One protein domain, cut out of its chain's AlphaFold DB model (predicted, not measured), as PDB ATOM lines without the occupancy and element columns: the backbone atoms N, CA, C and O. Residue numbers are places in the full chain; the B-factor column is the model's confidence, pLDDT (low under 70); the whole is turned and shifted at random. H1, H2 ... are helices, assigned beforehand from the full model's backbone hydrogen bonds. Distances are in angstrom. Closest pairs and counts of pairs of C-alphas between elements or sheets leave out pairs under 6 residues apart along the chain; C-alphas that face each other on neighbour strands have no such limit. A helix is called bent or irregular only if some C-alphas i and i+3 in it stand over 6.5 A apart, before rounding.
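This is residues 4 to 146 and 158 to 181 of the 218 residues of an uncharacterized protein of Thalassolituus oleivorans MIL-1 (UniProt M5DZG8). The long bent helix H2 joins two parts: its arm H2a packs with H1 and H4 in a crossed cluster at one end, and its arm H2b runs out from there, with H3 folded back beside it as a long helical hairpin. The whole is an extended rod of 100 by 28 by 27 A, with a radius of gyration of the C-alphas of 29.7 A. The printed part has 167 residues with four named helices, in the order H1, H2, H3, H4, and no named strand: all helix.

H2, residues 55 to 115, was assigned as one helix by its hydrogen bonds but is bent, C-alphas 76 and 79 being 7.1 A apart; its arms are H2a, residues 55 to 76, and H2b, residues 79 to 115, 53.0 A long and ending at C-alpha 115 (0.930, 46.478, 50.210). H1, residues 4 to 51, likewise assigned as one, is bent with C-alphas 30 and 33 9.4 A apart; its arms are H1a, residues 4 to 30, 40.0 A long from C-alpha 4 (-27.685, -32.664, 9.616), and H1b, residues 33 to 51. H3 is residues 122 to 144, 32.9 A, and H4 residues 158 to 178, 30.2 A.

H2b and H3 form a hairpin at a shallow tilt of 21 degrees, closest at the C-alphas of Ile 101 and Leu 132, 6.1 A. H2a and H1b form another, at a steep tilt of 40 degrees, closest at Ala 46 and Ala 64, C-alphas 4.9 A apart. H4 touches H1a, closest at the C-alphas of Pro 8 and Ala 174, 4.8 A. H2b and H4 are apart. Every O i to N i+4 pair is within hydrogen-bond range in H2b, H3 and H4; H1a has 21 of 23, H1b 14 of 15, H2a 16 of 18.

The C-alphas farthest apart, of Thr 117 and Lys 181, are 100.6 A apart. Residues 147 to 157 are not printed, and C-alphas 146 and 158 are 22.6 A apart across the cut. Residue 146 alone is under pLDDT 70.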
ATOM      1  N   ASN A   4     -28.862 -33.404  10.086       78.94
ATOM      2  CA  ASN A   4     -27.685 -32.664   9.616       78.94
ATOM      3  C   ASN A   4     -27.915 -31.149   9.460       78.94
ATOM      4  O   ASN A   4     -26.958 -30.382   9.465       78.94
ATOM      5  N   LYS A   5     -29.168 -30.697   9.317       83.69
ATOM      6  CA  LYS A   5     -29.511 -29.267   9.234       83.69
ATOM      7  C   LYS A   5     -29.888 -28.669  10.588       83.69
ATOM      8  O   LYS A   5     -29.914 -27.449  10.711       83.69
ATOM      9  N   LEU A   6     -30.159 -29.501  11.593       87.62
ATOM     10  CA  LEU A   6     -30.617 -29.055  12.909       87.62
ATOM     11  C   LEU A   6     -29.543 -28.234  13.634       87.62
ATOM     12  O   LEU A   6     -29.824 -27.134  14.093       87.62
ATOM     13  N   PHE A   7     -28.301 -28.722  13.652       87.94
ATOM     14  CA  PHE A   7     -27.175 -28.008  14.258       87.94
ATOM     15  C   PHE A   7     -26.918 -26.615  13.645       87.94
ATOM     16  O   PHE A   7     -26.924 -25.639  14.398       87.94
ATOM     17  N   PRO A   8     -26.762 -26.449  12.312       89.31
ATOM     18  CA  PRO A   8     -26.572 -25.118  11.737       89.31
ATOM     19  C   PRO A   8     -27.787 -24.208  11.948       89.31
ATOM     20  O   PRO A   8     -27.609 -23.013  12.139       89.31
ATOM     21  N   ALA A   9     -29.015 -24.728  11.994       89.69
ATOM     22  CA  ALA A   9     -30.169 -23.887  12.305       89.69
ATOM     23  C   ALA A   9     -30.199 -23.397  13.755       89.69
ATOM     24  O   ALA A   9     -30.584 -22.254  13.991       89.69
ATOM     25  N   LEU A  10     -29.755 -24.210  14.717       92.06
ATOM     26  CA  LEU A  10     -29.600 -23.759  16.101       92.06
ATOM     27  C   LEU A  10     -28.547 -22.652  16.210       92.06
ATOM     28  O   LEU A  10     -28.802 -21.638  16.855       92.06
ATOM     29  N   LEU A  11     -27.405 -22.808  15.531       91.69
ATOM     30  CA  LEU A  11     -26.379 -21.762  15.470       91.69
ATOM     31  C   LEU A  11     -26.901 -20.480  14.812       91.69
ATOM     32  O   LEU A  11     -26.616 -19.388  15.297       91.69
ATOM     33  N   LEU A  12     -27.687 -20.610  13.740       92.38
ATOM     34  CA  LEU A  12     -28.303 -19.478  13.055       92.38
ATOM     35  C   LEU A  12     -29.237 -18.705  13.989       92.38
ATOM     36  O   LEU A  12     -29.091 -17.496  14.124       92.38
ATOM     37  N   ILE A  13     -30.171 -19.401  14.644       92.69
ATOM     38  CA  ILE A  13     -31.148 -18.783  15.548       92.69
ATOM     39  C   ILE A  13     -30.440 -18.163  16.755       92.69
ATOM     40  O   ILE A  13     -30.724 -17.023  17.107       92.69
ATOM     41  N   GLY A  14     -29.496 -18.883  17.369       91.25
ATOM     42  CA  GLY A  14     -28.752 -18.387  18.526       91.25
ATOM     43  C   GLY A  14     -27.928 -17.140  18.200       91.25
ATOM     44  O   GLY A  14     -27.990 -16.158  18.936       91.25
ATOM     45  N   GLY A  15     -27.207 -17.152  17.074       90.75
ATOM     46  CA  GLY A  15     -26.445 -15.994  16.607       90.75
ATOM     47  C   GLY A  15     -27.344 -14.800  16.287       90.75
ATOM     48  O   GLY A  15     -27.067 -13.696  16.745       90.75
ATOM     49  N   MET A  16     -28.443 -15.036  15.565       92.62
ATOM     50  CA  MET A  16     -29.438 -14.015  15.226       92.62
ATOM     51  C   MET A  16     -30.011 -13.358  16.483       92.62
ATOM     52  O   MET A  16     -29.952 -12.145  16.620       92.62
ATOM     53  N   LEU A  17     -30.489 -14.137  17.457       92.81
ATOM     54  CA  LEU A  17     -31.047 -13.583  18.694       92.81
ATOM     55  C   LEU A  17     -30.035 -12.730  19.463       92.81
ATOM     56  O   LEU A  17     -30.381 -11.649  19.936       92.81
ATOM     57  N   LEU A  18     -28.788 -13.197  19.564       90.00
ATOM     58  CA  LEU A  18     -27.741 -12.476  20.278       90.00
ATOM     59  C   LEU A  18     -27.412 -11.140  19.597       90.00
ATOM     60  O   LEU A  18     -27.302 -10.121  20.273       90.00
ATOM     61  N   MET A  19     -27.329 -11.120  18.266       90.44
ATOM     62  CA  MET A  19     -27.135  -9.888  17.493       90.44
ATOM     63  C   MET A  19     -28.339  -8.948  17.594       90.44
ATOM     64  O   MET A  19     -28.184  -7.730  17.714       90.44
ATOM     65  N   GLN A  20     -29.543  -9.517  17.585       92.50
ATOM     66  CA  GLN A  20     -30.777  -8.761  17.462       92.50
ATOM     67  C   GLN A  20     -31.121  -7.959  18.717       92.50
ATOM     68  O   GLN A  20     -31.680  -6.871  18.602       92.50
ATOM     69  N   ILE A  21     -30.746  -8.435  19.909       91.44
ATOM     70  CA  ILE A  21     -30.945  -7.683  21.160       91.44
ATOM     71  C   ILE A  21     -30.253  -6.313  21.080       91.44
ATOM     72  O   ILE A  21     -30.872  -5.279  21.331       91.44
ATOM     73  N   HIS A  22     -28.988  -6.306  20.664       89.81
ATOM     74  CA  HIS A  22     -28.185  -5.088  20.560       89.81
ATOM     75  C   HIS A  22     -28.617  -4.211  19.376       89.81
ATOM     76  O   HIS A  22     -28.661  -2.984  19.480       89.81
ATOM     77  N   ALA A  23     -28.983  -4.828  18.251       91.19
ATOM     78  CA  ALA A  23     -29.432  -4.101  17.072       91.19
ATOM     79  C   ALA A  23     -30.795  -3.412  17.295       91.19
ATOM     80  O   ALA A  23     -30.929  -2.230  16.976       91.19
ATOM     81  N   ILE A  24     -31.772  -4.085  17.919       93.38
ATOM     82  CA  ILE A  24     -33.085  -3.496  18.240       93.38
ATOM     83  C   ILE A  24     -32.919  -2.272  19.130       93.38
ATOM     84  O   ILE A  24     -33.528  -1.235  18.856       93.38
ATOM     85  N   GLN A  25     -32.104  -2.379  20.181       92.44
ATOM     86  CA  GLN A  25     -31.869  -1.262  21.084       92.44
ATOM     87  C   GLN A  25     -31.270  -0.069  20.325       92.44
ATOM     88  O   GLN A  25     -31.836   1.022  20.371       92.44
ATOM     89  N   PHE A  26     -30.202  -0.290  19.552       94.00
ATOM     90  CA  PHE A  26     -29.563   0.763  18.760       94.00
ATOM     91  C   PHE A  26     -30.538   1.461  17.802       94.00
ATOM     92  O   PHE A  26     -30.629   2.690  17.777       94.00
ATOM     93  N   TRP A  27     -31.288   0.694  17.012       94.38
ATOM     94  CA  TRP A  27     -32.209   1.274  16.038       94.38
ATOM     95  C   TRP A  27     -33.377   1.987  16.716       94.38
ATOM     96  O   TRP A  27     -33.849   2.997  16.196       94.38
ATOM     97  N   THR A  28     -33.828   1.514  17.878       95.50
ATOM     98  CA  THR A  28     -34.886   2.176  18.658       95.50
ATOM     99  C   THR A  28     -34.410   3.516  19.210       95.50
ATOM    100  O   THR A  28     -35.144   4.498  19.125       95.50
ATOM    101  N   GLU A  29     -33.165   3.594  19.682       94.31
ATOM    102  CA  GLU A  29     -32.557   4.851  20.139       94.31
ATOM    103  C   GLU A  29     -32.482   5.905  19.017       94.31
ATOM    104  O   GLU A  29     -32.693   7.087  19.276       94.31
ATOM    105  N   HIS A  30     -32.245   5.495  17.764       93.00
ATOM    106  CA  HIS A  30     -32.019   6.429  16.647       93.00
ATOM    107  C   HIS A  30     -33.247   6.697  15.765       93.00
ATOM    108  O   HIS A  30     -33.331   7.743  15.127       93.00
ATOM    109  N   THR A  31     -34.193   5.759  15.688       92.25
ATOM    110  CA  THR A  31     -35.369   5.851  14.796       92.25
ATOM    111  C   THR A  31     -36.703   5.786  15.548       92.25
ATOM    112  O   THR A  31     -37.774   5.814  14.936       92.25
ATOM    113  N   GLY A  32     -36.659   5.731  16.884       92.56
ATOM    114  CA  GLY A  32     -37.830   5.734  17.755       92.56
ATOM    115  C   GLY A  32     -38.634   4.436  17.674       92.56
ATOM    116  O   GLY A  32     -38.085   3.340  17.588       92.56
ATOM    117  N   GLN A  33     -39.965   4.557  17.682       92.12
ATOM    118  CA  GLN A  33     -40.903   3.425  17.773       92.12
ATOM    119  C   GLN A  33     -40.772   2.374  16.654       92.12
ATOM    120  O   GLN A  33     -41.216   1.241  16.820       92.12
ATOM    121  N   TYR A  34     -40.164   2.730  15.518       93.50
ATOM    122  CA  TYR A  34     -39.964   1.819  14.388       93.50
ATOM    123  C   TYR A  34     -38.600   1.118  14.397       93.50
ATOM    124  O   TYR A  34     -38.334   0.310  13.509       93.50
ATOM    125  N   GLY A  35     -37.735   1.377  15.381       91.38
ATOM    126  CA  GLY A  35     -36.375   0.833  15.397       91.38
ATOM    127  C   GLY A  35     -36.302  -0.688  15.408       91.38
ATOM    128  O   GLY A  35     -35.516  -1.273  14.663       91.38
ATOM    129  N   ALA A  36     -37.189  -1.343  16.155       93.19
ATOM    130  CA  ALA A  36     -37.299  -2.799  16.126       93.19
ATOM    131  C   ALA A  36     -37.595  -3.330  14.709       93.19
ATOM    132  O   ALA A  36     -36.995  -4.316  14.281       93.19
ATOM    133  N   LEU A  37     -38.471  -2.650  13.957       94.75
ATOM    134  CA  LEU A  37     -38.810  -3.029  12.584       94.75
ATOM    135  C   LEU A  37     -37.605  -2.873  11.649       94.75
ATOM    136  O   LEU A  37     -37.343  -3.771  10.853       94.75
ATOM    137  N   TRP A  38     -36.857  -1.772  11.772       93.31
ATOM    138  CA  TRP A  38     -35.622  -1.555  11.013       93.31
ATOM    139  C   TRP A  38     -34.601  -2.667  11.259       93.31
ATOM    140  O   TRP A  38     -34.079  -3.236  10.302       93.31
ATOM    141  N   SER A  39     -34.377  -3.027  12.524       94.06
ATOM    142  CA  SER A  39     -33.445  -4.092  12.907       94.06
ATOM    143  C   SER A  39     -33.811  -5.434  12.267       94.06
ATOM    144  O   SER A  39     -32.999  -6.051  11.576       94.06
ATOM    145  N   VAL A  40     -35.072  -5.850  12.427       94.00
ATOM    146  CA  VAL A  40     -35.584  -7.117  11.885       94.00
ATOM    147  C   VAL A  40     -35.528  -7.140  10.363       94.00
ATOM    148  O   VAL A  40     -35.153  -8.154   9.774       94.00
ATOM    149  N   LEU A  41     -35.871  -6.029   9.712       95.75
ATOM    150  CA  LEU A  41     -35.905  -5.951   8.257       95.75
ATOM    151  C   LEU A  41     -34.499  -5.990   7.649       95.75
ATOM    152  O   LEU A  41     -34.289  -6.701   6.667       95.75
ATOM    153  N   ILE A  42     -33.530  -5.283   8.238       94.94
ATOM    154  CA  ILE A  42     -32.131  -5.308   7.791       94.94
ATOM    155  C   ILE A  42     -31.540  -6.708   7.965       94.94
ATOM    156  O   ILE A  42     -30.926  -7.237   7.035       94.94
ATOM    157  N   GLU A  43     -31.748  -7.339   9.122       94.56
ATOM    158  CA  GLU A  43     -31.222  -8.678   9.380       94.56
ATOM    159  C   GLU A  43     -31.869  -9.728   8.462       94.56
ATOM    160  O   GLU A  43     -31.175 -10.531   7.831       94.56
ATOM    161  N   GLY A  44     -33.194  -9.671   8.305       93.50
ATOM    162  CA  GLY A  44     -33.928 -10.526   7.375       93.50
ATOM    163  C   GLY A  44     -33.461 -10.350   5.928       93.50
ATOM    164  O   GLY A  44     -33.263 -11.340   5.218       93.50
ATOM    165  N   ALA A  45     -33.209  -9.110   5.496       93.88
ATOM    166  CA  ALA A  45     -32.656  -8.820   4.177       93.88
ATOM    167  C   ALA A  45     -31.245  -9.402   4.008       93.88
ATOM    168  O   ALA A  45     -30.964 -10.013   2.974       93.88
ATOM    169  N   ALA A  46     -30.376  -9.278   5.016       93.88
ATOM    170  CA  ALA A  46     -29.034  -9.856   4.988       93.88
ATOM    171  C   ALA A  46     -29.086 -11.383   4.837       93.88
ATOM    172  O   ALA A  46     -28.437 -11.939   3.946       93.88
ATOM    173  N   LEU A  47     -29.903 -12.068   5.645       93.31
ATOM    174  CA  LEU A  47     -30.076 -13.520   5.557       93.31
ATOM    175  C   LEU A  47     -30.637 -13.954   4.205       93.31
ATOM    176  O   LEU A  47     -30.129 -14.898   3.590       93.31
ATOM    177  N   TRP A  48     -31.663 -13.253   3.720       93.62
ATOM    178  CA  TRP A  48     -32.243 -13.544   2.420       93.62
ATOM    179  C   TRP A  48     -31.203 -13.387   1.312       93.62
ATOM    180  O   TRP A  48     -31.045 -14.301   0.506       93.62
ATOM    181  N   LEU A  49     -30.423 -12.305   1.294       93.19
ATOM    182  CA  LEU A  49     -29.377 -12.094   0.290       93.19
ATOM    183  C   LEU A  49     -28.281 -13.171   0.355       93.19
ATOM    184  O   LEU A  49     -27.912 -13.717  -0.690       93.19
ATOM    185  N   TRP A  50     -27.827 -13.552   1.554       93.25
ATOM    186  CA  TRP A  50     -26.848 -14.633   1.735       93.25
ATOM    187  C   TRP A  50     -27.372 -16.005   1.289       93.25
ATOM    188  O   TRP A  50     -26.592 -16.820   0.783       93.25
ATOM    189  N   SER A  51     -28.683 -16.255   1.404       90.50
ATOM    190  CA  SER A  51     -29.309 -17.506   0.950       90.50
ATOM    191  C   SER A  51     -29.282 -17.688  -0.575       90.50
ATOM    192  O   SER A  51     -29.286 -18.815  -1.069       90.50
ATOM    193  N   GLN A  52     -29.211 -16.592  -1.340       87.69
ATOM    194  CA  GLN A  52     -29.365 -16.603  -2.801       87.69
ATOM    195  C   GLN A  52     -28.091 -17.004  -3.562       87.69
ATOM    196  O   GLN A  52     -28.162 -17.249  -4.766       87.69
ATOM    197  N   ARG A  53     -26.929 -17.060  -2.890       82.62
ATOM    198  CA  ARG A  53     -25.635 -17.545  -3.427       82.62
ATOM    199  C   ARG A  53     -25.178 -16.894  -4.753       82.62
ATOM    200  O   ARG A  53     -24.408 -17.489  -5.500       82.62
ATOM    201  N   ASN A  54     -25.609 -15.668  -5.044       90.44
ATOM    202  CA  ASN A  54     -25.256 -14.923  -6.260       90.44
ATOM    203  C   ASN A  54     -24.227 -13.827  -5.935       90.44
ATOM    204  O   ASN A  54     -24.376 -13.158  -4.923       90.44
ATOM    205  N   ALA A  55     -23.218 -13.604  -6.786       86.31
ATOM    206  CA  ALA A  55     -22.143 -12.636  -6.530       86.31
ATOM    207  C   ALA A  55     -22.633 -11.194  -6.278       86.31
ATOM    208  O   ALA A  55     -22.208 -10.573  -5.306       86.31
ATOM    209  N   LEU A  56     -23.568 -10.681  -7.086       89.56
ATOM    210  CA  LEU A  56     -24.136  -9.339  -6.893       89.56
ATOM    211  C   LEU A  56     -24.956  -9.263  -5.603       89.56
ATOM    212  O   LEU A  56     -24.832  -8.318  -4.826       89.56
ATOM    213  N   LYS A  57     -25.759 -10.298  -5.335       89.12
ATOM    214  CA  LYS A  57     -26.537 -10.380  -4.092       89.12
ATOM    215  C   LYS A  57     -25.636 -10.540  -2.872       89.12
ATOM    216  O   LYS A  57     -25.961  -9.987  -1.836       89.12
ATOM    217  N   ASN A  58     -24.497 -11.223  -2.994       90.88
ATOM    218  CA  ASN A  58     -23.502 -11.341  -1.933       90.88
ATOM    219  C   ASN A  58     -22.868  -9.981  -1.628       90.88
ATOM    220  O   ASN A  58     -22.687  -9.669  -0.460       90.88
ATOM    221  N   ALA A  59     -22.572  -9.153  -2.637       92.62
ATOM    222  CA  ALA A  59     -22.080  -7.793  -2.398       92.62
ATOM    223  C   ALA A  59     -23.103  -6.962  -1.600       92.62
ATOM    224  O   ALA A  59     -22.754  -6.345  -0.597       92.62
ATOM    225  N   LEU A  60     -24.385  -7.030  -1.978       93.31
ATOM    226  CA  LEU A  60     -25.467  -6.414  -1.202       93.31
ATOM    227  C   LEU A  60     -25.626  -7.049   0.188       93.31
ATOM    228  O   LEU A  60     -25.939  -6.348   1.144       93.31
ATOM    229  N   ALA A  61     -25.383  -8.354   0.320       93.00
ATOM    230  CA  ALA A  61     -25.424  -9.057   1.597       93.00
ATOM    231  C   ALA A  61     -24.330  -8.554   2.543       93.00
ATOM    232  O   ALA A  61     -24.600  -8.388   3.726       93.00
ATOM    233  N   VAL A  62     -23.128  -8.254   2.034       93.75
ATOM    234  CA  VAL A  62     -22.067  -7.615   2.828       93.75
ATOM    235  C   VAL A  62     -22.539  -6.261   3.345       93.75
ATOM    236  O   VAL A  62     -22.415  -6.002   4.535       93.75
ATOM    237  N   VAL A  63     -23.137  -5.426   2.491       95.00
ATOM    238  CA  VAL A  63     -23.677  -4.122   2.911       95.00
ATOM    239  C   VAL A  63     -24.753  -4.296   3.987       95.00
ATOM    240  O   VAL A  63     -24.676  -3.661   5.033       95.00
ATOM    241  N   ALA A  64     -25.712  -5.200   3.781       93.69
ATOM    242  CA  ALA A  64     -26.762  -5.476   4.760       93.69
ATOM    243  C   ALA A  64     -26.197  -6.020   6.087       93.69
ATOM    244  O   ALA A  64     -26.642  -5.617   7.157       93.69
ATOM    245  N   THR A  65     -25.178  -6.882   6.032       93.81
ATOM    246  CA  THR A  65     -24.457  -7.376   7.211       93.81
ATOM    247  C   THR A  65     -23.724  -6.252   7.945       93.81
ATOM    248  O   THR A  65     -23.778  -6.208   9.170       93.81
ATOM    249  N   LEU A  66     -23.081  -5.324   7.231       93.81
ATOM    250  CA  LEU A  66     -22.456  -4.153   7.851       93.81
ATOM    251  C   LEU A  66     -23.499  -3.277   8.552       93.81
ATOM    252  O   LEU A  66     -23.278  -2.881   9.691       93.81
ATOM    253  N   LEU A  67     -24.655  -3.044   7.920       93.62
ATOM    254  CA  LEU A  67     -25.756  -2.305   8.543       93.62
ATOM    255  C   LEU A  67     -26.303  -3.015   9.790       93.62
ATOM    256  O   LEU A  67     -26.591  -2.350  10.783       93.62
ATOM    257  N   ALA A  68     -26.433  -4.344   9.754       92.06
ATOM    258  CA  ALA A  68     -26.871  -5.141  10.901       92.06
ATOM    259  C   ALA A  68     -25.857  -5.089  12.060       92.06
ATOM    260  O   ALA A  68     -26.245  -5.058  13.225       92.06
ATOM    261  N   LEU A  69     -24.560  -5.033  11.742       93.62
ATOM    262  CA  LEU A  69     -23.473  -4.945  12.718       93.62
ATOM    263  C   LEU A  69     -23.341  -3.567  13.373       93.62
ATOM    264  O   LEU A  69     -22.748  -3.485  14.448       93.62
ATOM    265  N   THR A  70     -23.885  -2.504  12.770       92.31
ATOM    266  CA  THR A  70     -23.756  -1.130  13.280       92.31
ATOM    267  C   THR A  70     -24.164  -1.018  14.748       92.31
ATOM    268  O   THR A  70     -23.413  -0.460  15.540       92.31
ATOM    269  N   GLY A  71     -25.311  -1.585  15.131       90.56
ATOM    270  CA  GLY A  71     -25.811  -1.502  16.506       90.56
ATOM    271  C   GLY A  71     -24.937  -2.232  17.531       90.56
ATOM    272  O   GLY A  71     -24.443  -1.596  18.463       90.56
ATOM    273  N   PRO A  72     -24.681  -3.540  17.352       91.81
ATOM    274  CA  PRO A  72     -23.772  -4.294  18.213       91.81
ATOM    275  C   PRO A  72     -22.375  -3.666  18.325       91.81
ATOM    276  O   PRO A  72     -21.844  -3.546  19.428       91.81
ATOM    277  N   LEU A  73     -21.791  -3.203  17.213       92.06
ATOM    278  CA  LEU A  73     -20.481  -2.543  17.228       92.06
ATOM    279  C   LEU A  73     -20.514  -1.204  17.968       92.06
ATOM    280  O   LEU A  73     -19.582  -0.906  18.712       92.06
ATOM    281  N   TYR A  74     -21.578  -0.416  17.799       91.44
ATOM    282  CA  TYR A  74     -21.749   0.851  18.506       91.44
ATOM    283  C   TYR A  74     -21.768   0.648  20.024       91.44
ATOM    284  O   TYR A  74     -21.043   1.326  20.750       91.44
ATOM    285  N   GLN A  75     -22.538  -0.330  20.507       90.38
ATOM    286  CA  GLN A  75     -22.641  -0.611  21.941       90.38
ATOM    287  C   GLN A  75     -21.333  -1.147  22.530       90.38
ATOM    288  O   GLN A  75     -20.939  -0.740  23.621       90.38
ATOM    289  N   VAL A  76     -20.629  -2.008  21.793       91.12
ATOM    290  CA  VAL A  76     -19.308  -2.513  22.196       91.12
ATOM    291  C   VAL A  76     -18.264  -1.392  22.226       91.12
ATOM    292  O   VAL A  76     -17.411  -1.374  23.108       91.12
ATOM    293  N   ALA A  77     -18.335  -0.420  21.313       89.44
ATOM    294  CA  ALA A  77     -17.401   0.706  21.263       89.44
ATOM    295  C   ALA A  77     -17.720   1.835  22.264       89.44
ATOM    296  O   ALA A  77     -16.821   2.607  22.611       89.44
ATOM    297  N   ALA A  78     -18.961   1.929  22.750       89.50
ATOM    298  CA  ALA A  78     -19.425   2.971  23.668       89.50
ATOM    299  C   ALA A  78     -18.492   3.252  24.869       89.50
ATOM    300  O   ALA A  78     -18.158   4.422  25.076       89.50
ATOM    301  N   PRO A  79     -17.997   2.253  25.633       86.62
ATOM    302  CA  PRO A  79     -17.121   2.523  26.776       86.62
ATOM    303  C   PRO A  79     -15.798   3.196  26.384       86.62
ATOM    304  O   PRO A  79     -15.299   4.038  27.125       86.62
ATOM    305  N   VAL A  80     -15.236   2.873  25.213       87.62
ATOM    306  CA  VAL A  80     -13.993   3.504  24.733       87.62
ATOM    307  C   VAL A  80     -14.247   4.958  24.351       87.62
ATOM    308  O   VAL A  80     -13.447   5.828  24.690       87.62
ATOM    309  N   VAL A  81     -15.369   5.238  23.683       87.25
ATOM    310  CA  VAL A  81     -15.750   6.607  23.310       87.25
ATOM    311  C   VAL A  81     -15.974   7.464  24.555       87.25
ATOM    312  O   VAL A  81     -15.444   8.573  24.632       87.25
ATOM    313  N   GLU A  82     -16.695   6.946  25.551       86.81
ATOM    314  CA  GLU A  82     -16.962   7.681  26.790       86.81
ATOM    315  C   GLU A  82     -15.681   7.927  27.597       86.81
ATOM    316  O   GLU A  82     -15.466   9.020  28.128       86.81
ATOM    317  N   GLN A  83     -14.768   6.956  27.620       84.00
ATOM    318  CA  GLN A  83     -13.466   7.113  28.260       84.00
ATOM    319  C   GLN A  83     -12.596   8.173  27.565       84.00
ATOM    320  O   GLN A  83     -11.969   8.998  28.239       84.00
ATOM    321  N   LEU A  84     -12.556   8.179  26.228       84.75
ATOM    322  CA  LEU A  84     -11.844   9.202  25.454       84.75
ATOM    323  C   LEU A  84     -12.422  10.595  25.722       84.75
ATOM    324  O   LEU A  84     -11.668  11.535  25.982       84.75
ATOM    325  N   ARG A  85     -13.754  10.714  25.738       85.94
ATOM    326  CA  ARG A  85     -14.456  11.967  26.039       85.94
ATOM    327  C   ARG A  85     -14.150  12.464  27.449       85.94
ATOM    328  O   ARG A  85     -13.801  13.627  27.620       85.94
ATOM    329  N   SER A  86     -14.216  11.577  28.438       84.50
ATOM    330  CA  SER A  86     -13.909  11.887  29.837       84.50
ATOM    331  C   SER A  86     -12.467  12.369  30.008       84.50
ATOM    332  O   SER A  86     -12.216  13.362  30.689       84.50
ATOM    333  N   THR A  87     -11.514  11.712  29.341       83.75
ATOM    334  CA  THR A  87     -10.095  12.103  29.367       83.75
ATOM    335  C   THR A  87      -9.908  13.506  28.797       83.75
ATOM    336  O   THR A  87      -9.249  14.340  29.415       83.75
ATOM    337  N   GLN A  88     -10.536  13.795  27.655       85.81
ATOM    338  CA  GLN A  88     -10.445  15.101  27.013       85.81
ATOM    339  C   GLN A  88     -11.056  16.218  27.870       85.81
ATOM    340  O   GLN A  88     -10.432  17.266  28.030       85.81
ATOM    341  N   THR A  89     -12.232  15.985  28.459       86.38
ATOM    342  CA  THR A  89     -12.877  16.935  29.377       86.38
ATOM    343  C   THR A  89     -12.003  17.204  30.601       86.38
ATOM    344  O   THR A  89     -11.783  18.363  30.950       86.38
ATOM    345  N   ASN A  90     -11.427  16.162  31.211       87.06
ATOM    346  CA  ASN A  90     -10.534  16.317  32.362       87.06
ATOM    347  C   ASN A  90      -9.284  17.126  32.003       87.06
ATOM    348  O   ASN A  90      -8.900  18.021  32.751       87.06
ATOM    349  N   THR A  91      -8.665  16.868  30.846       87.19
ATOM    350  CA  THR A  91      -7.513  17.654  30.378       87.19
ATOM    351  C   THR A  91      -7.880  19.122  30.154       87.19
ATOM    352  O   THR A  91      -7.126  20.005  30.559       87.19
ATOM    353  N   GLN A  92      -9.042  19.408  29.557       90.00
ATOM    354  CA  GLN A  92      -9.518  20.785  29.385       90.00
ATOM    355  C   GLN A  92      -9.753  21.475  30.733       90.00
ATOM    356  O   GLN A  92      -9.306  22.603  30.932       90.00
ATOM    357  N   GLN A  93     -10.391  20.794  31.684       90.81
ATOM    358  CA  GLN A  93     -10.634  21.338  33.019       90.81
ATOM    359  C   GLN A  93      -9.325  21.603  33.778       90.81
ATOM    360  O   GLN A  93      -9.174  22.658  34.392       90.81
ATOM    361  N   GLN A  94      -8.343  20.703  33.677       91.56
ATOM    362  CA  GLN A  94      -7.008  20.902  34.252       91.56
ATOM    363  C   GLN A  94      -6.314  22.145  33.672       91.56
ATOM    364  O   GLN A  94      -5.723  22.918  34.425       91.56
ATOM    365  N   GLN A  95      -6.410  22.373  32.358       92.75
ATOM    366  CA  GLN A  95      -5.840  23.561  31.707       92.75
ATOM    367  C   GLN A  95      -6.518  24.856  32.166       92.75
ATOM    368  O   GLN A  95      -5.828  25.842  32.430       92.75
ATOM    369  N   LEU A  96      -7.848  24.853  32.299       94.94
ATOM    370  CA  LEU A  96      -8.599  26.006  32.799       94.94
ATOM    371  C   LEU A  96      -8.199  26.352  34.236       94.94
ATOM    372  O   LEU A  96      -7.856  27.499  34.516       94.94
ATOM    373  N   ILE A  97      -8.149  25.359  35.128       94.69
ATOM    374  CA  ILE A  97      -7.742  25.575  36.525       94.69
ATOM    375  C   ILE A  97      -6.282  26.036  36.605       94.69
ATOM    376  O   ILE A  97      -5.963  26.930  37.386       94.69
ATOM    377  N   ALA A  98      -5.386  25.485  35.780       94.19
ATOM    378  CA  ALA A  98      -3.993  25.930  35.727       94.19
ATOM    379  C   ALA A  98      -3.864  27.401  35.287       94.19
ATOM    380  O   ALA A  98      -3.079  28.151  35.870       94.19
ATOM    381  N   ALA A  99      -4.663  27.839  34.308       95.75
ATOM    382  CA  ALA A  99      -4.706  29.237  33.881       95.75
ATOM    383  C   ALA A  99      -5.272  30.165  34.973       95.75
ATOM    384  O   ALA A  99      -4.739  31.254  35.197       95.75
ATOM    385  N   GLU A 100      -6.310  29.729  35.695       95.25
ATOM    386  CA  GLU A 100      -6.857  30.458  36.847       95.25
ATOM    387  C   GLU A 100      -5.822  30.606  37.970       95.25
ATOM    388  O   GLU A 100      -5.660  31.699  38.511       95.25
ATOM    389  N   ILE A 101      -5.079  29.539  38.285       96.25
ATOM    390  CA  ILE A 101      -3.989  29.578  39.268       96.25
ATOM    391  C   ILE A 101      -2.936  30.608  38.849       96.25
ATOM    392  O   ILE A 101      -2.598  31.468  39.657       96.25
ATOM    393  N   ALA A 102      -2.477  30.595  37.594       95.69
ATOM    394  CA  ALA A 102      -1.486  31.559  37.107       95.69
ATOM    395  C   ALA A 102      -1.980  33.019  37.207       95.69
ATOM    396  O   ALA A 102      -1.233  33.919  37.601       95.69
ATOM    397  N   SER A 103      -3.259  33.259  36.906       96.50
ATOM    398  CA  SER A 103      -3.892  34.577  37.055       96.50
ATOM    399  C   SER A 103      -3.957  35.034  38.521       96.50
ATOM    400  O   SER A 103      -3.639  36.187  38.844       96.50
ATOM    401  N   LEU A 104      -4.315  34.126  39.436       95.31
ATOM    402  CA  LEU A 104      -4.345  34.393  40.875       95.31
ATOM    403  C   LEU A 104      -2.941  34.650  41.437       95.31
ATOM    404  O   LEU A 104      -2.775  35.565  42.240       95.31
ATOM    405  N   GLU A 105      -1.925  33.911  40.985       95.88
ATOM    406  CA  GLU A 105      -0.521  34.133  41.362       95.88
ATOM    407  C   GLU A 105      -0.034  35.517  40.925       95.88
ATOM    408  O   GLU A 105       0.553  36.246  41.727       95.88
ATOM    409  N   SER A 106      -0.348  35.925  39.690       95.44
ATOM    410  CA  SER A 106      -0.042  37.271  39.195       95.44
ATOM    411  C   SER A 106      -0.740  38.358  40.020       95.44
ATOM    412  O   SER A 106      -0.125  39.364  40.381       95.44
ATOM    413  N   SER A 107      -2.018  38.157  40.350       92.12
ATOM    414  CA  SER A 107      -2.797  39.100  41.166       92.12
ATOM    415  C   SER A 107      -2.220  39.230  42.577       92.12
ATOM    416  O   SER A 107      -2.079  40.333  43.103       92.12
ATOM    417  N   LEU A 108      -1.827  38.106  43.179       94.00
ATOM    418  CA  LEU A 108      -1.233  38.061  44.510       94.00
ATOM    419  C   LEU A 108       0.141  38.745  44.541       94.00
ATOM    420  O   LEU A 108       0.417  39.515  45.461       94.00
ATOM    421  N   ALA A 109       0.970  38.548  43.511       93.00
ATOM    422  CA  ALA A 109       2.235  39.266  43.356       93.00
ATOM    423  C   ALA A 109       2.022  40.788  43.270       93.00
ATOM    424  O   ALA A 109       2.719  41.555  43.940       93.00
ATOM    425  N   GLN A 110       1.011  41.234  42.518       91.69
ATOM    426  CA  GLN A 110       0.660  42.650  42.421       91.69
ATOM    427  C   GLN A 110       0.166  43.219  43.761       91.69
ATOM    428  O   GLN A 110       0.586  44.306  44.163       91.69
ATOM    429  N   TYR A 111      -0.696  42.498  44.482       91.19
ATOM    430  CA  TYR A 111      -1.178  42.927  45.800       91.19
ATOM    431  C   TYR A 111      -0.050  43.008  46.830       91.19
ATOM    432  O   TYR A 111       0.002  43.978  47.585       91.19
ATOM    433  N   ASN A 112       0.886  42.057  46.812       89.12
ATOM    434  CA  ASN A 112       2.077  42.088  47.658       89.12
ATOM    435  C   ASN A 112       3.010  43.258  47.317       89.12
ATOM    436  O   ASN A 112       3.557  43.886  48.218       89.12
ATOM    437  N   SER A 113       3.162  43.607  46.038       90.56
ATOM    438  CA  SER A 113       3.925  44.800  45.651       90.56
ATOM    439  C   SER A 113       3.251  46.094  46.131       90.56
ATOM    440  O   SER A 113       3.926  47.033  46.550       90.56
ATOM    441  N   ASN A 114       1.919  46.161  46.074       87.81
ATOM    442  CA  ASN A 114       1.157  47.354  46.453       87.81
ATOM    443  C   ASN A 114       1.017  47.525  47.974       87.81
ATOM    444  O   ASN A 114       0.899  48.657  48.450       87.81
ATOM    445  N   SER A 115       1.047  46.437  48.747       85.25
ATOM    446  CA  SER A 115       0.930  46.478  50.210       85.25
ATOM    447  C   SER A 115       2.110  47.180  50.888       85.25
ATOM    448  O   SER A 115       1.927  47.776  51.945       85.25
ATOM    449  N   GLY A 116       3.283  47.217  50.245       82.50
ATOM    450  CA  GLY A 116       4.438  47.983  50.721       82.50
ATOM    451  C   GLY A 116       4.251  49.506  50.684       82.50
ATOM    452  O   GLY A 116       4.995  50.225  51.343       82.50
ATOM    453  N   THR A 117       3.264  50.014  49.936       82.69
ATOM    454  CA  THR A 117       3.038  51.465  49.757       82.69
ATOM    455  C   THR A 117       1.658  51.944  50.207       82.69
ATOM    456  O   THR A 117       1.457  53.146  50.381       82.69
ATOM    457  N   ARG A 118       0.685  51.041  50.392       78.75
ATOM    458  CA  ARG A 118      -0.706  51.383  50.730       78.75
ATOM    459  C   ARG A 118      -1.279  50.445  51.787       78.75
ATOM    460  O   ARG A 118      -1.060  49.241  51.754       78.75
ATOM    461  N   VAL A 119      -2.083  50.999  52.690       80.62
ATOM    462  CA  VAL A 119      -2.796  50.250  53.737       80.62
ATOM    463  C   VAL A 119      -4.089  49.628  53.187       80.62
ATOM    464  O   VAL A 119      -4.733  50.212  52.318       80.62
ATOM    465  N   GLY A 120      -4.481  48.452  53.697       83.06
ATOM    466  CA  GLY A 120      -5.766  47.797  53.374       83.06
ATOM    467  C   GLY A 120      -5.713  46.602  52.406       83.06
ATOM    468  O   GLY A 120      -6.761  46.062  52.059       83.06
ATOM    469  N   TRP A 121      -4.527  46.153  51.981       88.62
ATOM    470  CA  TRP A 121      -4.388  45.008  51.061       88.62
ATOM    471  C   TRP A 121      -4.441  43.631  51.728       88.62
ATOM    472  O   TRP A 121      -4.725  42.658  51.035       88.62
ATOM    473  N   ALA A 122      -4.222  43.540  53.045       86.81
ATOM    474  CA  ALA A 122      -4.146  42.268  53.775       86.81
ATOM    475  C   ALA A 122      -5.361  41.361  53.510       86.81
ATOM    476  O   ALA A 122      -5.201  40.243  53.038       86.81
ATOM    477  N   ALA A 123      -6.580  41.896  53.644       88.50
ATOM    478  CA  ALA A 123      -7.804  41.133  53.390       88.50
ATOM    479  C   ALA A 123      -7.919  40.610  51.942       88.50
ATOM    480  O   ALA A 123      -8.474  39.538  51.712       88.50
ATOM    481  N   ARG A 124      -7.392  41.346  50.950       88.56
ATOM    482  CA  ARG A 124      -7.391  40.910  49.540       88.56
ATOM    483  C   ARG A 124      -6.343  39.828  49.288       88.56
ATOM    484  O   ARG A 124      -6.611  38.914  48.510       88.56
ATOM    485  N   ILE A 125      -5.182  39.930  49.933       90.69
ATOM    486  CA  ILE A 125      -4.121  38.917  49.874       90.69
ATOM    487  C   ILE A 125      -4.632  37.611  50.486       90.69
ATOM    488  O   ILE A 125      -4.587  36.585  49.813       90.69
ATOM    489  N   ASP A 126      -5.213  37.665  51.689       92.00
ATOM    490  CA  ASP A 126      -5.752  36.490  52.383       92.00
ATOM    491  C   ASP A 126      -6.861  35.810  51.568       92.00
ATOM    492  O   ASP A 126      -6.838  34.592  51.371       92.00
ATOM    493  N   ALA A 127      -7.796  36.594  51.018       92.56
ATOM    494  CA  ALA A 127      -8.856  36.074  50.156       92.56
ATOM    495  C   ALA A 127      -8.294  35.400  48.891       92.56
ATOM    496  O   ALA A 127      -8.691  34.285  48.554       92.56
ATOM    497  N   THR A 128      -7.332  36.040  48.218       93.00
ATOM    498  CA  THR A 128      -6.707  35.498  46.998       93.00
ATOM    499  C   THR A 128      -5.919  34.223  47.300       93.00
ATOM    500  O   THR A 128      -6.004  33.254  46.548       93.00
ATOM    501  N   GLN A 129      -5.202  34.181  48.427       94.38
ATOM    502  CA  GLN A 129      -4.460  33.007  48.882       94.38
ATOM    503  C   GLN A 129      -5.398  31.832  49.196       94.38
ATOM    504  O   GLN A 129      -5.101  30.692  48.834       94.38
ATOM    505  N   ALA A 130      -6.548  32.096  49.823       95.44
ATOM    506  CA  ALA A 130      -7.563  31.079  50.079       95.44
ATOM    507  C   ALA A 130      -8.126  30.500  48.770       95.44
ATOM    508  O   ALA A 130      -8.182  29.279  48.613       95.44
ATOM    509  N   THR A 131      -8.471  31.354  47.797       94.56
ATOM    510  CA  THR A 131      -8.941  30.912  46.473       94.56
ATOM    511  C   THR A 131      -7.873  30.113  45.724       94.56
ATOM    512  O   THR A 131      -8.177  29.064  45.157       94.56
ATOM    513  N   LEU A 132      -6.612  30.548  45.768       95.44
ATOM    514  CA  LEU A 132      -5.481  29.840  45.166       95.44
ATOM    515  C   LEU A 132      -5.311  28.431  45.757       95.44
ATOM    516  O   LEU A 132      -5.166  27.455  45.019       95.44
ATOM    517  N   ASN A 133      -5.356  28.305  47.085       95.94
ATOM    518  CA  ASN A 133      -5.237  27.013  47.762       95.94
ATOM    519  C   ASN A 133      -6.405  26.078  47.415       95.94
ATOM    520  O   ASN A 133      -6.190  24.884  47.188       95.94
ATOM    521  N   ALA A 134      -7.624  26.618  47.314       96.19
ATOM    522  CA  ALA A 134      -8.791  25.859  46.876       96.19
ATOM    523  C   ALA A 134      -8.603  25.329  45.445       96.19
ATOM    524  O   ALA A 134      -8.776  24.137  45.209       96.19
ATOM    525  N   LYS A 135      -8.143  26.176  44.515       94.31
ATOM    526  CA  LYS A 135      -7.900  25.791  43.115       94.31
ATOM    527  C   LYS A 135      -6.779  24.768  42.950       94.31
ATOM    528  O   LYS A 135      -6.906  23.833  42.166       94.31
ATOM    529  N   ARG A 136      -5.703  24.882  43.730       95.81
ATOM    530  CA  ARG A 136      -4.633  23.868  43.765       95.81
ATOM    531  C   ARG A 136      -5.127  22.522  44.295       95.81
ATOM    532  O   ARG A 136      -4.702  21.484  43.796       95.81
ATOM    533  N   THR A 137      -6.029  22.542  45.275       94.88
ATOM    534  CA  THR A 137      -6.671  21.327  45.799       94.88
ATOM    535  C   THR A 137      -7.605  20.703  44.761       94.88
ATOM    536  O   THR A 137      -7.569  19.496  44.554       94.88
ATOM    537  N   GLU A 138      -8.391  21.517  44.055       92.88
ATOM    538  CA  GLU A 138      -9.240  21.063  42.945       92.88
ATOM    539  C   GLU A 138      -8.397  20.392  41.842       92.88
ATOM    540  O   GLU A 138      -8.703  19.286  41.394       92.88
ATOM    541  N   LEU A 139      -7.270  21.008  41.466       92.12
ATOM    542  CA  LEU A 139      -6.350  20.448  40.475       92.12
ATOM    543  C   LEU A 139      -5.720  19.126  40.937       92.12
ATOM    544  O   LEU A 139      -5.627  18.182  40.152       92.12
ATOM    545  N   SER A 140      -5.289  19.031  42.200       90.81
ATOM    546  CA  SER A 140      -4.665  17.807  42.716       90.81
ATOM    547  C   SER A 140      -5.651  16.639  42.761       90.81
ATOM    548  O   SER A 140      -5.278  15.518  42.405       90.81
ATOM    549  N   GLN A 141      -6.914  16.903  43.106       89.12
ATOM    550  CA  GLN A 141      -7.998  15.919  43.064       89.12
ATOM    551  C   GLN A 141      -8.246  15.409  41.638       89.12
ATOM    552  O   GLN A 141      -8.385  14.205  41.435       89.12
ATOM    553  N   LEU A 142      -8.225  16.295  40.638       85.62
ATOM    554  CA  LEU A 142      -8.399  15.911  39.231       85.62
ATOM    555  C   LEU A 142      -7.252  15.044  38.691       85.62
ATOM    556  O   LEU A 142      -7.481  14.218  37.812       85.62
ATOM    557  N   ILE A 143      -6.026  15.230  39.185       84.62
ATOM    558  CA  ILE A 143      -4.849  14.448  38.761       84.62
ATOM    559  C   ILE A 143      -4.802  13.077  39.448       84.62
ATOM    560  O   ILE A 143      -4.350  12.102  38.851       84.62
ATOM    561  N   THR A 144      -5.248  12.991  40.702       81.50
ATOM    562  CA  THR A 144      -5.211  11.745  41.489       81.50
ATOM    563  C   THR A 144      -6.444  10.865  41.305       81.50
ATOM    564  O   THR A 144      -6.434   9.716  41.749       81.50
ATOM    565  N   ALA A 145      -7.488  11.362  40.633       75.00
ATOM    566  CA  ALA A 145      -8.662  10.569  40.301       75.00
ATOM    567  C   ALA A 145      -8.256   9.321  39.483       75.00
ATOM    568  O   ALA A 145      -7.628   9.453  38.430       75.00
ATOM    569  N   PRO A 146      -8.592   8.100  39.939       62.31
ATOM    570  CA  PRO A 146      -8.213   6.880  39.241       62.31
ATOM    571  C   PRO A 146      -8.927   6.806  37.888       62.31
ATOM    572  O   PRO A 146     -10.130   6.567  37.816       62.31
ATOM    573  N   LEU A 158     -11.945  -4.837  21.750       91.19
ATOM    574  CA  LEU A 158     -11.393  -5.610  20.633       91.19
ATOM    575  C   LEU A 158     -11.828  -7.078  20.685       91.19
ATOM    576  O   LEU A 158     -12.228  -7.631  19.661       91.19
ATOM    577  N   MET A 159     -11.796  -7.703  21.863       94.12
ATOM    578  CA  MET A 159     -12.246  -9.085  22.036       94.12
ATOM    579  C   MET A 159     -13.729  -9.244  21.677       94.12
ATOM    580  O   MET A 159     -14.095 -10.173  20.957       94.12
ATOM    581  N   GLN A 160     -14.580  -8.324  22.136       92.50
ATOM    582  CA  GLN A 160     -16.008  -8.329  21.825       92.50
ATOM    583  C   GLN A 160     -16.267  -8.089  20.331       92.50
ATOM    584  O   GLN A 160     -17.062  -8.808  19.730       92.50
ATOM    585  N   ALA A 161     -15.554  -7.153  19.699       91.06
ATOM    586  CA  ALA A 161     -15.665  -6.903  18.261       91.06
ATOM    587  C   ALA A 161     -15.264  -8.134  17.427       91.06
ATOM    588  O   ALA A 161     -15.954  -8.490  16.468       91.06
ATOM    589  N   LEU A 162     -14.191  -8.831  17.819       93.06
ATOM    590  CA  LEU A 162     -13.785 -10.093  17.194       93.06
ATOM    591  C   LEU A 162     -14.838 -11.190  17.390       93.06
ATOM    592  O   LEU A 162     -15.140 -11.918  16.444       93.06
ATOM    593  N   ALA A 163     -15.434 -11.291  18.579       93.62
ATOM    594  CA  ALA A 163     -16.508 -12.243  18.846       93.62
ATOM    595  C   ALA A 163     -17.738 -11.981  17.959       93.62
ATOM    596  O   ALA A 163     -18.253 -12.917  17.352       93.62
ATOM    597  N   LEU A 164     -18.162 -10.720  17.809       93.31
ATOM    598  CA  LEU A 164     -19.262 -10.339  16.913       93.31
ATOM    599  C   LEU A 164     -18.968 -10.721  15.457       93.31
ATOM    600  O   LEU A 164     -19.830 -11.268  14.769       93.31
ATOM    601  N   LEU A 165     -17.735 -10.498  14.994       93.00
ATOM    602  CA  LEU A 165     -17.317 -10.873  13.645       93.00
ATOM    603  C   LEU A 165     -17.355 -12.393  13.435       93.00
ATOM    604  O   LEU A 165     -17.852 -12.862  12.409       93.00
ATOM    605  N   LEU A 166     -16.887 -13.175  14.411       93.44
ATOM    606  CA  LEU A 166     -16.966 -14.636  14.363       93.44
ATOM    607  C   LEU A 166     -18.416 -15.128  14.343       93.44
ATOM    608  O   LEU A 166     -18.754 -15.990  13.531       93.44
ATOM    609  N   ILE A 167     -19.286 -14.556  15.177       93.44
ATOM    610  CA  ILE A 167     -20.719 -14.880  15.195       93.44
ATOM    611  C   ILE A 167     -21.351 -14.566  13.838       93.44
ATOM    612  O   ILE A 167     -22.080 -15.396  13.296       93.44
ATOM    613  N   GLN A 168     -21.015 -13.428  13.233       92.81
ATOM    614  CA  GLN A 168     -21.518 -13.069  11.911       92.81
ATOM    615  C   GLN A 168     -21.070 -14.062  10.829       92.81
ATOM    616  O   GLN A 168     -21.871 -14.448   9.976       92.81
ATOM    617  N   ILE A 169     -19.815 -14.520  10.871       92.88
ATOM    618  CA  ILE A 169     -19.321 -15.570   9.966       92.88
ATOM    619  C   ILE A 169     -20.117 -16.862  10.172       92.88
ATOM    620  O   ILE A 169     -20.560 -17.469   9.195       92.88
ATOM    621  N   VAL A 170     -20.352 -17.265  11.425       93.19
ATOM    622  CA  VAL A 170     -21.150 -18.454  11.755       93.19
ATOM    623  C   VAL A 170     -22.574 -18.332  11.213       93.19
ATOM    624  O   VAL A 170     -23.040 -19.271  10.575       93.19
ATOM    625  N   ILE A 171     -23.236 -17.183  11.376       92.56
ATOM    626  CA  ILE A 171     -24.573 -16.912  10.820       92.56
ATOM    627  C   ILE A 171     -24.578 -17.098   9.296       92.56
ATOM    628  O   ILE A 171     -25.449 -17.785   8.762       92.56
ATOM    629  N   VAL A 172     -23.585 -16.544   8.589       92.25
ATOM    630  CA  VAL A 172     -23.474 -16.649   7.121       92.25
ATOM    631  C   VAL A 172     -23.238 -18.094   6.667       92.25
ATOM    632  O   VAL A 172     -23.842 -18.551   5.691       92.25
ATOM    633  N   LEU A 173     -22.378 -18.840   7.360       90.56
ATOM    634  CA  LEU A 173     -22.141 -20.253   7.056       90.56
ATOM    635  C   LEU A 173     -23.380 -21.104   7.357       90.56
ATOM    636  O   LEU A 173     -23.755 -21.958   6.554       90.56
ATOM    637  N   ALA A 174     -24.053 -20.827   8.472       91.25
ATOM    638  CA  ALA A 174     -25.248 -21.528   8.905       91.25
ATOM    639  C   ALA A 174     -26.424 -21.319   7.943       91.25
ATOM    640  O   ALA A 174     -27.033 -22.303   7.515       91.25
ATOM    641  N   ILE A 175     -26.709 -20.077   7.523       91.88
ATOM    642  CA  ILE A 175     -27.772 -19.817   6.541       91.88
ATOM    643  C   ILE A 175     -27.454 -20.498   5.212       91.88
ATOM    644  O   ILE A 175     -28.322 -21.141   4.624       91.88
ATOM    645  N   ARG A 176     -26.192 -20.463   4.767       88.38
ATOM    646  CA  ARG A 176     -25.784 -21.156   3.543       88.38
ATOM    647  C   ARG A 176     -25.991 -22.658   3.649       88.38
ATOM    648  O   ARG A 176     -26.522 -23.214   2.693       88.38
ATOM    649  N   ALA A 177     -25.612 -23.288   4.759       86.31
ATOM    650  CA  ALA A 177     -25.780 -24.724   4.981       86.31
ATOM    651  C   ALA A 177     -27.261 -25.133   5.049       86.31
ATOM    652  O   ALA A 177     -27.675 -26.128   4.452       86.31
ATOM    653  N   VAL A 178     -28.098 -24.342   5.727       87.75
ATOM    654  CA  VAL A 178     -29.542 -24.606   5.818       87.75
ATOM    655  C   VAL A 178     -30.212 -24.468   4.445       87.75
ATOM    656  O   VAL A 178     -31.031 -25.321   4.078       87.75
ATOM    657  N   SER A 179     -29.816 -23.462   3.660       85.75
ATOM    658  CA  SER A 179     -30.339 -23.187   2.317       85.75
ATOM    659  C   SER A 179     -29.814 -24.121   1.216       85.75
ATOM    660  O   SER A 179     -30.207 -23.962   0.061       85.75
ATOM    661  N   GLU A 180     -28.958 -25.106   1.518       82.44
ATOM    662  CA  GLU A 180     -28.543 -26.093   0.512       82.44
ATOM    663  C   GLU A 180     -29.707 -26.949   0.038       82.44
ATOM    664  O   GLU A 180     -30.410 -27.579   0.837       82.44
ATOM    665  N   LYS A 181     -29.878 -27.006  -1.285       70.62
ATOM    666  CA  LYS A 181     -30.797 -27.946  -1.914       70.62
ATOM    667  C   LYS A 181     -30.311 -29.378  -1.670       70.62
ATOM    668  O   LYS A 181     -29.131 -29.650  -1.902       70.62
TER     669      LYS A 181